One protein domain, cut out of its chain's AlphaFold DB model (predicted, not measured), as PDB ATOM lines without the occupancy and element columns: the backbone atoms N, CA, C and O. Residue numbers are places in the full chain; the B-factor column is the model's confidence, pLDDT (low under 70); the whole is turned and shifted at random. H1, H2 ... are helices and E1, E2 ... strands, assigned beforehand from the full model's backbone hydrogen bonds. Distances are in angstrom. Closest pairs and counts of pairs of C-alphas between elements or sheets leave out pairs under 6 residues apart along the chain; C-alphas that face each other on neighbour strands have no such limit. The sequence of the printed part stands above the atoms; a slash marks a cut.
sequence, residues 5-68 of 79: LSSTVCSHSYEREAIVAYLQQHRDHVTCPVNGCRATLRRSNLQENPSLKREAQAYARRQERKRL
ATOM      1  N   LEU A   5     -11.042  22.647 -35.498       98.00
ATOM      2  CA  LEU A   5     -10.469  21.884 -36.599       98.00
ATOM      3  C   LEU A   5     -10.715  22.609 -37.920       98.00
ATOM      4  O   LEU A   5     -11.835  23.042 -38.179       98.00
ATOM      5  N   SER A   6      -9.704  22.699 -38.774       97.94
ATOM      6  CA  SER A   6      -9.825  23.202 -40.140       97.94
ATOM      7  C   SER A   6      -9.749  22.063 -41.143       97.94
ATOM      8  O   SER A   6      -8.998  21.106 -40.962       97.94
ATOM      9  N   SER A   7     -10.538  22.179 -42.204       97.88
ATOM     10  CA  SER A   7     -10.447  21.278 -43.345       97.88
ATOM     11  C   SER A   7      -9.204  21.586 -44.182       97.88
ATOM     12  O   SER A   7      -8.841  22.745 -44.366       97.88
ATOM     13  N   THR A   8      -8.561  20.554 -44.723       97.69
ATOM     14  CA  THR A   8      -7.484  20.699 -45.718       97.69
ATOM     15  C   THR A   8      -8.009  20.721 -47.154       97.69
ATOM     16  O   THR A   8      -7.259  21.013 -48.080       97.69
ATOM     17  N   VAL A   9      -9.302  20.433 -47.354       97.56
ATOM     18  CA  VAL A   9      -9.964  20.384 -48.672       97.56
ATOM     19  C   VAL A   9     -10.931  21.551 -48.908       97.56
ATOM     20  O   VAL A   9     -11.502  21.679 -49.988       97.56
ATOM     21  N   CYS A  10     -11.143  22.402 -47.901       97.62
ATOM     22  CA  CYS A  10     -11.853  23.679 -48.003       97.62
ATOM     23  C   CYS A  10     -11.406  24.624 -46.875       97.62
ATOM     24  O   CYS A  10     -10.833  24.182 -45.890       97.62
ATOM     25  N   SER A  11     -11.691  25.922 -46.974       96.81
ATOM     26  CA  SER A  11     -11.237  26.944 -46.011       96.81
ATOM     27  C   SER A  11     -12.060  27.027 -44.713       96.81
ATOM     28  O   SER A  11     -11.956  27.999 -43.964       96.81
ATOM     29  N   HIS A  12     -12.900  26.032 -44.433       97.62
ATOM     30  CA  HIS A  12     -13.829  26.074 -43.309       97.62
ATOM     31  C   HIS A  12     -13.241  25.443 -42.051       97.62
ATOM     32  O   HIS A  12     -12.466  24.485 -42.103       97.62
ATOM     33  N   SER A  13     -13.651  25.995 -40.910       97.69
ATOM     34  CA  SER A  13     -13.274  25.508 -39.588       97.69
ATOM     35  C   SER A  13     -14.511  25.157 -38.774       97.69
ATOM     36  O   SER A  13     -15.556  25.793 -38.910       97.69
ATOM     37  N   TYR A  14     -14.380  24.154 -37.916       97.38
ATOM     38  CA  TYR A  14     -15.462  23.568 -37.138       97.38
ATOM     39  C   TYR A  14     -15.021  23.370 -35.691       97.38
ATOM     40  O   TYR A  14     -13.837  23.191 -35.413       97.38
ATOM     41  N   GLU A  15     -15.973  23.355 -34.762       97.44
ATOM     42  CA  GLU A  15     -15.708  22.866 -33.408       97.44
ATOM     43  C   GLU A  15     -15.454  21.356 -33.461       97.44
ATOM     44  O   GLU A  15     -16.254  20.633 -34.064       97.44
ATOM     45  N   ARG A  16     -14.373  20.875 -32.827       97.12
ATOM     46  CA  ARG A  16     -13.984  19.457 -32.860       97.12
ATOM     47  C   ARG A  16     -15.138  18.539 -32.489       97.12
ATOM     48  O   ARG A  16     -15.442  17.619 -33.241       97.12
ATOM     49  N   GLU A  17     -15.758  18.777 -31.338       96.94
ATOM     50  CA  GLU A  17     -16.813  17.904 -30.816       96.94
ATOM     51  C   GLU A  17     -17.974  17.791 -31.808       96.94
ATOM     52  O   GLU A  17     -18.414  16.688 -32.125       96.94
ATOM     53  N   ALA A  18     -18.399  18.921 -32.378       96.50
ATOM     54  CA  ALA A  18     -19.507  18.967 -33.323       96.50
ATOM     55  C   ALA A  18     -19.189  18.228 -34.632       96.50
ATOM     56  O   ALA A  18     -19.988  17.409 -35.083       96.50
ATOM     57  N   ILE A  19     -18.025  18.485 -35.244       96.56
ATOM     58  CA  ILE A  19     -17.692  17.860 -36.532       96.56
ATOM     59  C   ILE A  19     -17.366  16.374 -36.388       96.56
ATOM     60  O   ILE A  19     -17.703  15.587 -37.269       96.56
ATOM     61  N   VAL A  20     -16.753  15.967 -35.273       95.81
ATOM     62  CA  VAL A  20     -16.469  14.555 -34.993       95.81
ATOM     63  C   VAL A  20     -17.766  13.788 -34.746       95.81
ATOM     64  O   VAL A  20     -17.929  12.711 -35.320       95.81
ATOM     65  N   ALA A  21     -18.703  14.343 -33.971       96.25
ATOM     66  CA  ALA A  21     -20.018  13.735 -33.770       96.25
ATOM     67  C   ALA A  21     -20.791  13.615 -35.094       96.25
ATOM     68  O   ALA A  21     -21.340  12.556 -35.398       96.25
ATOM     69  N   TYR A  22     -20.762  14.662 -35.923       95.94
ATOM     70  CA  TYR A  22     -21.390  14.645 -37.243       95.94
ATOM     71  C   TYR A  22     -20.777  13.568 -38.155       95.94
ATOM     72  O   TYR A  22     -21.494  12.772 -38.752       95.94
ATOM     73  N   LEU A  23     -19.447  13.452 -38.200       96.25
ATOM     74  CA  LEU A  23     -18.773  12.382 -38.943       96.25
ATOM     75  C   LEU A  23     -19.171  10.982 -38.446       96.25
ATOM     76  O   LEU A  23     -19.442  10.102 -39.262       96.25
ATOM     77  N   GLN A  24     -19.260  10.779 -37.128       95.75
ATOM     78  CA  GLN A  24     -19.653   9.492 -36.540       95.75
ATOM     79  C   GLN A  24     -21.070   9.066 -36.942       95.75
ATOM     80  O   GLN A  24     -21.302   7.888 -37.202       95.75
ATOM     81  N   GLN A  25     -22.001  10.014 -37.054       95.38
ATOM     82  CA  GLN A  25     -23.379   9.745 -37.483       95.38
ATOM     83  C   GLN A  25     -23.487   9.345 -38.966       95.38
ATOM     84  O   GLN A  25     -24.459   8.706 -39.367       95.38
ATOM     85  N   HIS A  26     -22.477   9.666 -39.776       92.62
ATOM     86  CA  HIS A  26     -22.500   9.523 -41.233       92.62
ATOM     87  C   HIS A  26     -21.334   8.675 -41.770       92.62
ATOM     88  O   HIS A  26     -20.797   8.935 -42.844       92.62
ATOM     89  N   ARG A  27     -20.939   7.626 -41.032       90.56
ATOM     90  CA  ARG A  27     -19.905   6.655 -41.460       90.56
ATOM     91  C   ARG A  27     -18.561   7.314 -41.831       90.56
ATOM     92  O   ARG A  27     -17.924   6.927 -42.812       90.56
ATOM     93  N   ASP A  28     -18.160   8.336 -41.076       90.25
ATOM     94  CA  ASP A  28     -16.911   9.100 -41.213       90.25
ATOM     95  C   ASP A  28     -16.696   9.800 -42.573       90.25
ATOM     96  O   ASP A  28     -15.569  10.186 -42.906       90.25
ATOM     97  N   HIS A  29     -17.760  10.020 -43.352       91.88
ATOM     98  CA  HIS A  29     -17.713  10.823 -44.573       91.88
ATOM     99  C   HIS A  29     -18.965  11.690 -44.720       91.88
ATOM    100  O   HIS A  29     -20.082  11.195 -44.824       91.88
ATOM    101  N   VAL A  30     -18.780  13.007 -44.764       95.31
ATOM    102  CA  VAL A  30     -19.885  13.968 -44.909       95.31
ATOM    103  C   VAL A  30     -19.542  15.038 -45.924       95.31
ATOM    104  O   VAL A  30     -18.379  15.396 -46.100       95.31
ATOM    105  N   THR A  31     -20.554  15.601 -46.575       96.56
ATOM    106  CA  THR A  31     -20.381  16.869 -47.283       96.56
ATOM    107  C   THR A  31     -20.187  17.989 -46.265       96.56
ATOM    108  O   THR A  31     -20.775  17.972 -45.182       96.56
ATOM    109  N   CYS A  32     -19.344  18.960 -46.611       97.38
ATOM    110  CA  CYS A  32     -19.167  20.177 -45.838       97.38
ATOM    111  C   CYS A  32     -20.537  20.795 -45.483       97.38
ATOM    112  O   CYS A  32     -21.322  21.057 -46.392       97.38
ATOM    113  N   PRO A  33     -20.825  21.063 -44.196       95.94
ATOM    114  CA  PRO A  33     -22.122  21.598 -43.775       95.94
ATOM    115  C   PRO A  33     -22.307  23.089 -44.113       95.94
ATOM    116  O   PRO A  33     -23.386  23.639 -43.911       95.94
ATOM    117  N   VAL A  34     -21.265  23.765 -44.611       96.56
ATOM    118  CA  VAL A  34     -21.366  25.160 -45.057       96.56
ATOM    119  C   VAL A  34     -22.090  25.208 -46.398       96.56
ATOM    120  O   VAL A  34     -21.670  24.562 -47.361       96.56
ATOM    121  N   ASN A  35     -23.163  26.000 -46.460       95.31
ATOM    122  CA  ASN A  35     -23.984  26.160 -47.657       95.31
ATOM    123  C   ASN A  35     -23.121  26.520 -48.884       95.31
ATOM    124  O   ASN A  35     -22.242  27.377 -48.813       95.31
ATOM    125  N   GLY A  36     -23.356  25.829 -50.000       95.31
ATOM    126  CA  GLY A  36     -22.631  26.016 -51.258       95.31
ATOM    127  C   GLY A  36     -21.290  25.279 -51.351       95.31
ATOM    128  O   GLY A  36     -20.735  25.174 -52.443       95.31
ATOM    129  N   CYS A  37     -20.773  24.708 -50.260       97.38
ATOM    130  CA  CYS A  37     -19.529  23.946 -50.287       97.38
ATOM    131  C   CYS A  37     -19.787  22.461 -50.585       97.38
ATOM    132  O   CYS A  37     -20.552  21.799 -49.893       97.38
ATOM    133  N   ARG A  38     -19.099  21.909 -51.592       96.62
ATOM    134  CA  ARG A  38     -19.222  20.492 -51.998       96.62
ATOM    135  C   ARG A  38     -18.049  19.613 -51.555       96.62
ATOM    136  O   ARG A  38     -17.942  18.466 -51.978       96.62
ATOM    137  N   ALA A  39     -17.150  20.142 -50.724       97.50
ATOM    138  CA  ALA A  39     -16.003  19.388 -50.233       97.50
ATOM    139  C   ALA A  39     -16.457  18.206 -49.360       97.50
ATOM    140  O   ALA A  39     -17.385  18.338 -48.562       97.50
ATOM    141  N   THR A  40     -15.791  17.059 -49.502       97.31
ATOM    142  CA  THR A  40     -16.041  15.879 -48.661       97.31
ATOM    143  C   THR A  40     -15.110  15.905 -47.459       97.31
ATOM    144  O   THR A  40     -13.892  15.868 -47.615       97.31
ATOM    145  N   LEU A  41     -15.675  15.943 -46.260       97.56
ATOM    146  CA  LEU A  41     -14.946  15.909 -45.000       97.56
ATOM    147  C   LEU A  41     -14.805  14.471 -44.504       97.56
ATOM    148  O   LEU A  41     -15.733  13.666 -44.610       97.56
ATOM    149  N   ARG A  42     -13.633  14.171 -43.947       96.69
ATOM    150  CA  ARG A  42     -13.272  12.916 -43.280       96.69
ATOM    151  C   ARG A  42     -12.324  13.243 -42.134       96.69
ATOM    152  O   ARG A  42     -11.647  14.265 -42.167       96.69
ATOM    153  N   ARG A  43     -12.175  12.348 -41.158       95.19
ATOM    154  CA  ARG A  43     -11.219  12.561 -40.049       95.19
ATOM    155  C   ARG A  43      -9.799  12.889 -40.527       95.19
ATOM    156  O   ARG A  43      -9.135  13.715 -39.922       95.19
ATOM    157  N   SER A  44      -9.360  12.278 -41.627       96.00
ATOM    158  CA  SER A  44      -8.017  12.466 -42.188       96.00
ATOM    159  C   SER A  44      -7.766  13.841 -42.811       96.00
ATOM    160  O   SER A  44      -6.608  14.211 -42.983       96.00
ATOM    161  N   ASN A  45      -8.814  14.591 -43.164       96.69
ATOM    162  CA  ASN A  45      -8.686  15.921 -43.764       96.69
ATOM    163  C   ASN A  45      -9.081  17.059 -42.817       96.69
ATOM    164  O   ASN A  45      -9.181  18.204 -43.250       96.69
ATOM    165  N   LEU A  46      -9.264  16.752 -41.531       97.44
ATOM    166  CA  LEU A  46      -9.465  17.729 -40.471       97.44
ATOM    167  C   LEU A  46      -8.202  17.819 -39.619       97.44
ATOM    168  O   LEU A  46      -7.710  16.815 -39.106       97.44
ATOM    169  N   GLN A  47      -7.689  19.031 -39.453       97.88
ATOM    170  CA  GLN A  47      -6.464  19.303 -38.709       97.88
ATOM    171  C   GLN A  47      -6.699  20.368 -37.652       97.88
ATOM    172  O   GLN A  47      -7.548  21.242 -37.808       97.88
ATOM    173  N   GLU A  48      -5.939  20.304 -36.566       97.69
ATOM    174  CA  GLU A  48      -5.997  21.318 -35.520       97.69
ATOM    175  C   GLU A  48      -5.618  22.690 -36.062       97.69
ATOM    176  O   GLU A  48      -4.640  22.829 -36.795       97.69
ATOM    177  N   ASN A  49      -6.364  23.716 -35.655       97.25
ATOM    178  CA  ASN A  49      -6.037  25.096 -35.990       97.25
ATOM    179  C   ASN A  49      -5.595  25.877 -34.739       97.25
ATOM    180  O   ASN A  49      -6.393  26.595 -34.123       97.25
ATOM    181  N   PRO A  50      -4.315  25.761 -34.332       96.06
ATOM    182  CA  PRO A  50      -3.815  26.413 -33.127       96.06
ATOM    183  C   PRO A  50      -3.856  27.943 -33.226       96.06
ATOM    184  O   PRO A  50      -4.015  28.612 -32.205       96.06
ATOM    185  N   SER A  51      -3.746  28.511 -34.429       96.44
ATOM    186  CA  SER A  51      -3.857  29.958 -34.648       96.44
ATOM    187  C   SER A  51      -5.267  30.450 -34.327       96.44
ATOM    188  O   SER A  51      -5.437  31.302 -33.453       96.44
ATOM    189  N   LEU A  52      -6.286  29.817 -34.913       96.12
ATOM    190  CA  LEU A  52      -7.686  30.153 -34.661       96.12
ATOM    191  C   LEU A  52      -8.081  29.926 -33.195       96.12
ATOM    192  O   LEU A  52      -8.825  30.718 -32.614       96.12
ATOM    193  N   LYS A  53      -7.534  28.883 -32.558       96.94
ATOM    194  CA  LYS A  53      -7.714  28.626 -31.123       96.94
ATOM    195  C   LYS A  53      -7.183  29.781 -30.274       96.94
ATOM    196  O   LYS A  53      -7.892  30.275 -29.395       96.94
ATOM    197  N   ARG A  54      -5.957  30.245 -30.543       96.88
ATOM    198  CA  ARG A  54      -5.343  31.378 -29.827       96.88
ATOM    199  C   ARG A  54      -6.140  32.664 -30.022       96.88
ATOM    200  O   ARG A  54      -6.373  33.384 -29.049       96.88
ATOM    201  N   GLU A  55      -6.586  32.937 -31.243       96.25
ATOM    202  CA  GLU A  55      -7.395  34.114 -31.568       96.25
ATOM    203  C   GLU A  55      -8.750  34.097 -30.855       96.25
ATOM    204  O   GLU A  55      -9.118  35.086 -30.213       96.25
ATOM    205  N   ALA A  56      -9.457  32.964 -30.889       95.56
ATOM    206  CA  ALA A  56     -10.734  32.788 -30.205       95.56
ATOM    207  C   ALA A  56     -10.597  32.995 -28.689       95.56
ATOM    208  O   ALA A  56     -11.392  33.714 -28.080       95.56
ATOM    209  N   GLN A  57      -9.551  32.438 -28.074       95.94
ATOM    210  CA  GLN A  57      -9.264  32.644 -26.654       95.94
ATOM    211  C   GLN A  57      -8.927  34.105 -26.337       95.94
ATOM    212  O   GLN A  57      -9.390  34.650 -25.334       95.94
ATOM    213  N   ALA A  58      -8.126  34.763 -27.179       96.88
ATOM    214  CA  ALA A  58      -7.796  36.172 -27.001       96.88
ATOM    215  C   ALA A  58      -9.045  37.058 -27.103       96.88
ATOM    216  O   ALA A  58      -9.212  37.973 -26.296       96.88
ATOM    217  N   TYR A  59      -9.936  36.765 -28.050       96.31
ATOM    218  CA  TYR A  59     -11.222  37.439 -28.175       96.31
ATOM    219  C   TYR A  59     -12.098  37.222 -26.935       96.31
ATOM    220  O   TYR A  59     -12.565  38.204 -26.361       96.31
ATOM    221  N   ALA A  60     -12.247  35.982 -26.463       95.69
ATOM    222  CA  ALA A  60     -13.024  35.668 -25.261       95.69
ATOM    223  C   ALA A  60     -12.508  36.425 -24.025       95.69
ATOM    224  O   ALA A  60     -13.286  37.061 -23.317       95.69
ATOM    225  N   ARG A  61     -11.181  36.461 -23.820       96.38
ATOM    226  CA  ARG A  61     -10.558  37.256 -22.744       96.38
ATOM    227  C   ARG A  61     -10.861  38.749 -22.871       96.38
ATOM    228  O   ARG A  61     -11.105  39.410 -21.866       96.38
ATOM    229  N   ARG A  62     -10.837  39.304 -24.090       96.88
ATOM    230  CA  ARG A  62     -11.187  40.717 -24.324       96.88
ATOM    231  C   ARG A  62     -12.651  41.002 -23.991       96.88
ATOM    232  O   ARG A  62     -12.915  42.036 -23.386       96.88
ATOM    233  N   GLN A  63     -13.571  40.116 -24.371       96.81
ATOM    234  CA  GLN A  63     -14.998  40.273 -24.078       96.81
ATOM    235  C   GLN A  63     -15.275  40.213 -22.576       96.81
ATOM    236  O   GLN A  63     -15.968  41.081 -22.055       96.81
ATOM    237  N   GLU A  64     -14.662  39.266 -21.866       96.31
ATOM    238  CA  GLU A  64     -14.861  39.144 -20.420       96.31
ATOM    239  C   GLU A  64     -14.370  40.385 -19.666       96.31
ATOM    240  O   GLU A  64     -15.088  40.925 -18.830       96.31
ATOM    241  N   ARG A  65     -13.198  40.924 -20.025       96.12
ATOM    242  CA  ARG A  65     -12.716  42.183 -19.431       96.12
ATOM    243  C   ARG A  65     -13.677  43.347 -19.663       96.12
ATOM    244  O   ARG A  65     -13.922  44.113 -18.738       96.12
ATOM    245  N   LYS A  66     -14.224  43.479 -20.878       96.00
ATOM    246  CA  LYS A  66     -15.216  44.521 -21.190       96.00
ATOM    247  C   LYS A  66     -16.484  44.355 -20.351       96.00
ATOM    248  O   LYS A  66     -16.997  45.343 -19.837       96.00
ATOM    249  N   ARG A  67     -16.960  43.118 -20.177       96.06
ATOM    250  CA  ARG A  67     -18.139  42.795 -19.361       96.06
ATOM    251  C   ARG A  67     -17.934  43.172 -17.892       96.06
ATOM    252  O   ARG A  67     -18.788  43.840 -17.321       96.06
ATOM    253  N   LEU A  68     -16.793  42.798 -17.313       95.19
ATOM    254  CA  LEU A  68     -16.455  43.120 -15.922       95.19
ATOM    255  C   LEU A  68     -16.321  44.634 -15.696       95.19
ATOM    256  O   LEU A  68     -16.816  45.146 -14.697       95.19
TER     257      LEU A  68
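Overview. This is residues 5 to 68 of the 79 residues of the protein "U-box domain-containing protein" of Ceraceosorus guamensis (UniProt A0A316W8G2). A small compact body, made of a short three-stranded sheet, the helix H1 packed on it and a long loop, has one long helical arm: residues 54 to 68 of H2 stick out from the body and lengthen the whole to 44 A, where the body alone spans 28 A at its longest. The 64 printed residues hold two named helices and three named strands, along the chain E1, E2, H1, E3, H2. The sheet's order is E2, E1, E3, all antiparallel, and the class is mixed, helices and strands. The whole is loose, with a radius of gyration of the C-alphas of 14.2 A, and spans 44 by 21 by 21 A, a rod in outline.

Arrangement. In the sheet, the inner strand E1, residues 5 to 7, and the edge strand E2, residues 13 to 15, are antiparallel at 146 degrees and form a hairpin; N 5 and O 14 are within hydrogen-bond range at 2.8 A. The other edge strand, E3, residues 46 to 48, is antiparallel to E1 at 138 degrees, with N 6 and O 47 at 2.8 A and N 47 and O 6 at 2.9 A. H1, residues 16 to 25, is on the sheet at a height over the sheet of 10.3 A. It lies only just over E2, on which 3 of its C-alphas fall, and on the local plane it runs along the strands, at 6 degrees to E2. The closest C-alphas of E1 and H1 are those of Leu 5 and Arg 16, 5.7 A apart. E2, H1 and E3 form a split strand-helix-strand unit, a strand, a helix and a further strand of the same sheet, with E1 between the two strands in the sheet; its crossover is right-handed. H2, residues 50 to 68, only grazes the sheet with its residues 50 to 53, and H1 and H2 are apart. In H1 and H2 every O i to N i+4 pair is within hydrogen-bond range.

Along the chain. E1 begins at C-alpha 5, (-10.469, 21.884, -36.599). From first to last C-alpha E1 measures 6.8 A, E2 7.1 A and E3 7.0 A. H1 measures 14.3 A and begins at C-alpha 16, (-13.984, 19.457, -32.860). H2, the longest helix, measures 27.1 A and ends at C-alpha 68, (-16.455, 43.120, -15.922).

Size, cuts and confidence. The two C-alphas farthest apart, those of Arg 27 and Leu 68, are 44.7 A apart. Without residues 54 to 68, which stand free, the body spans 28 by 22 by 17 A. The link from H1 to E3 is long, residues 26 to 45, and in it residues 30 to 31 pair antiparallel with residues 40 to 41; the other links are tight. The printed part has no cut, its mean pLDDT is 96.3, and no printed residue is under 70.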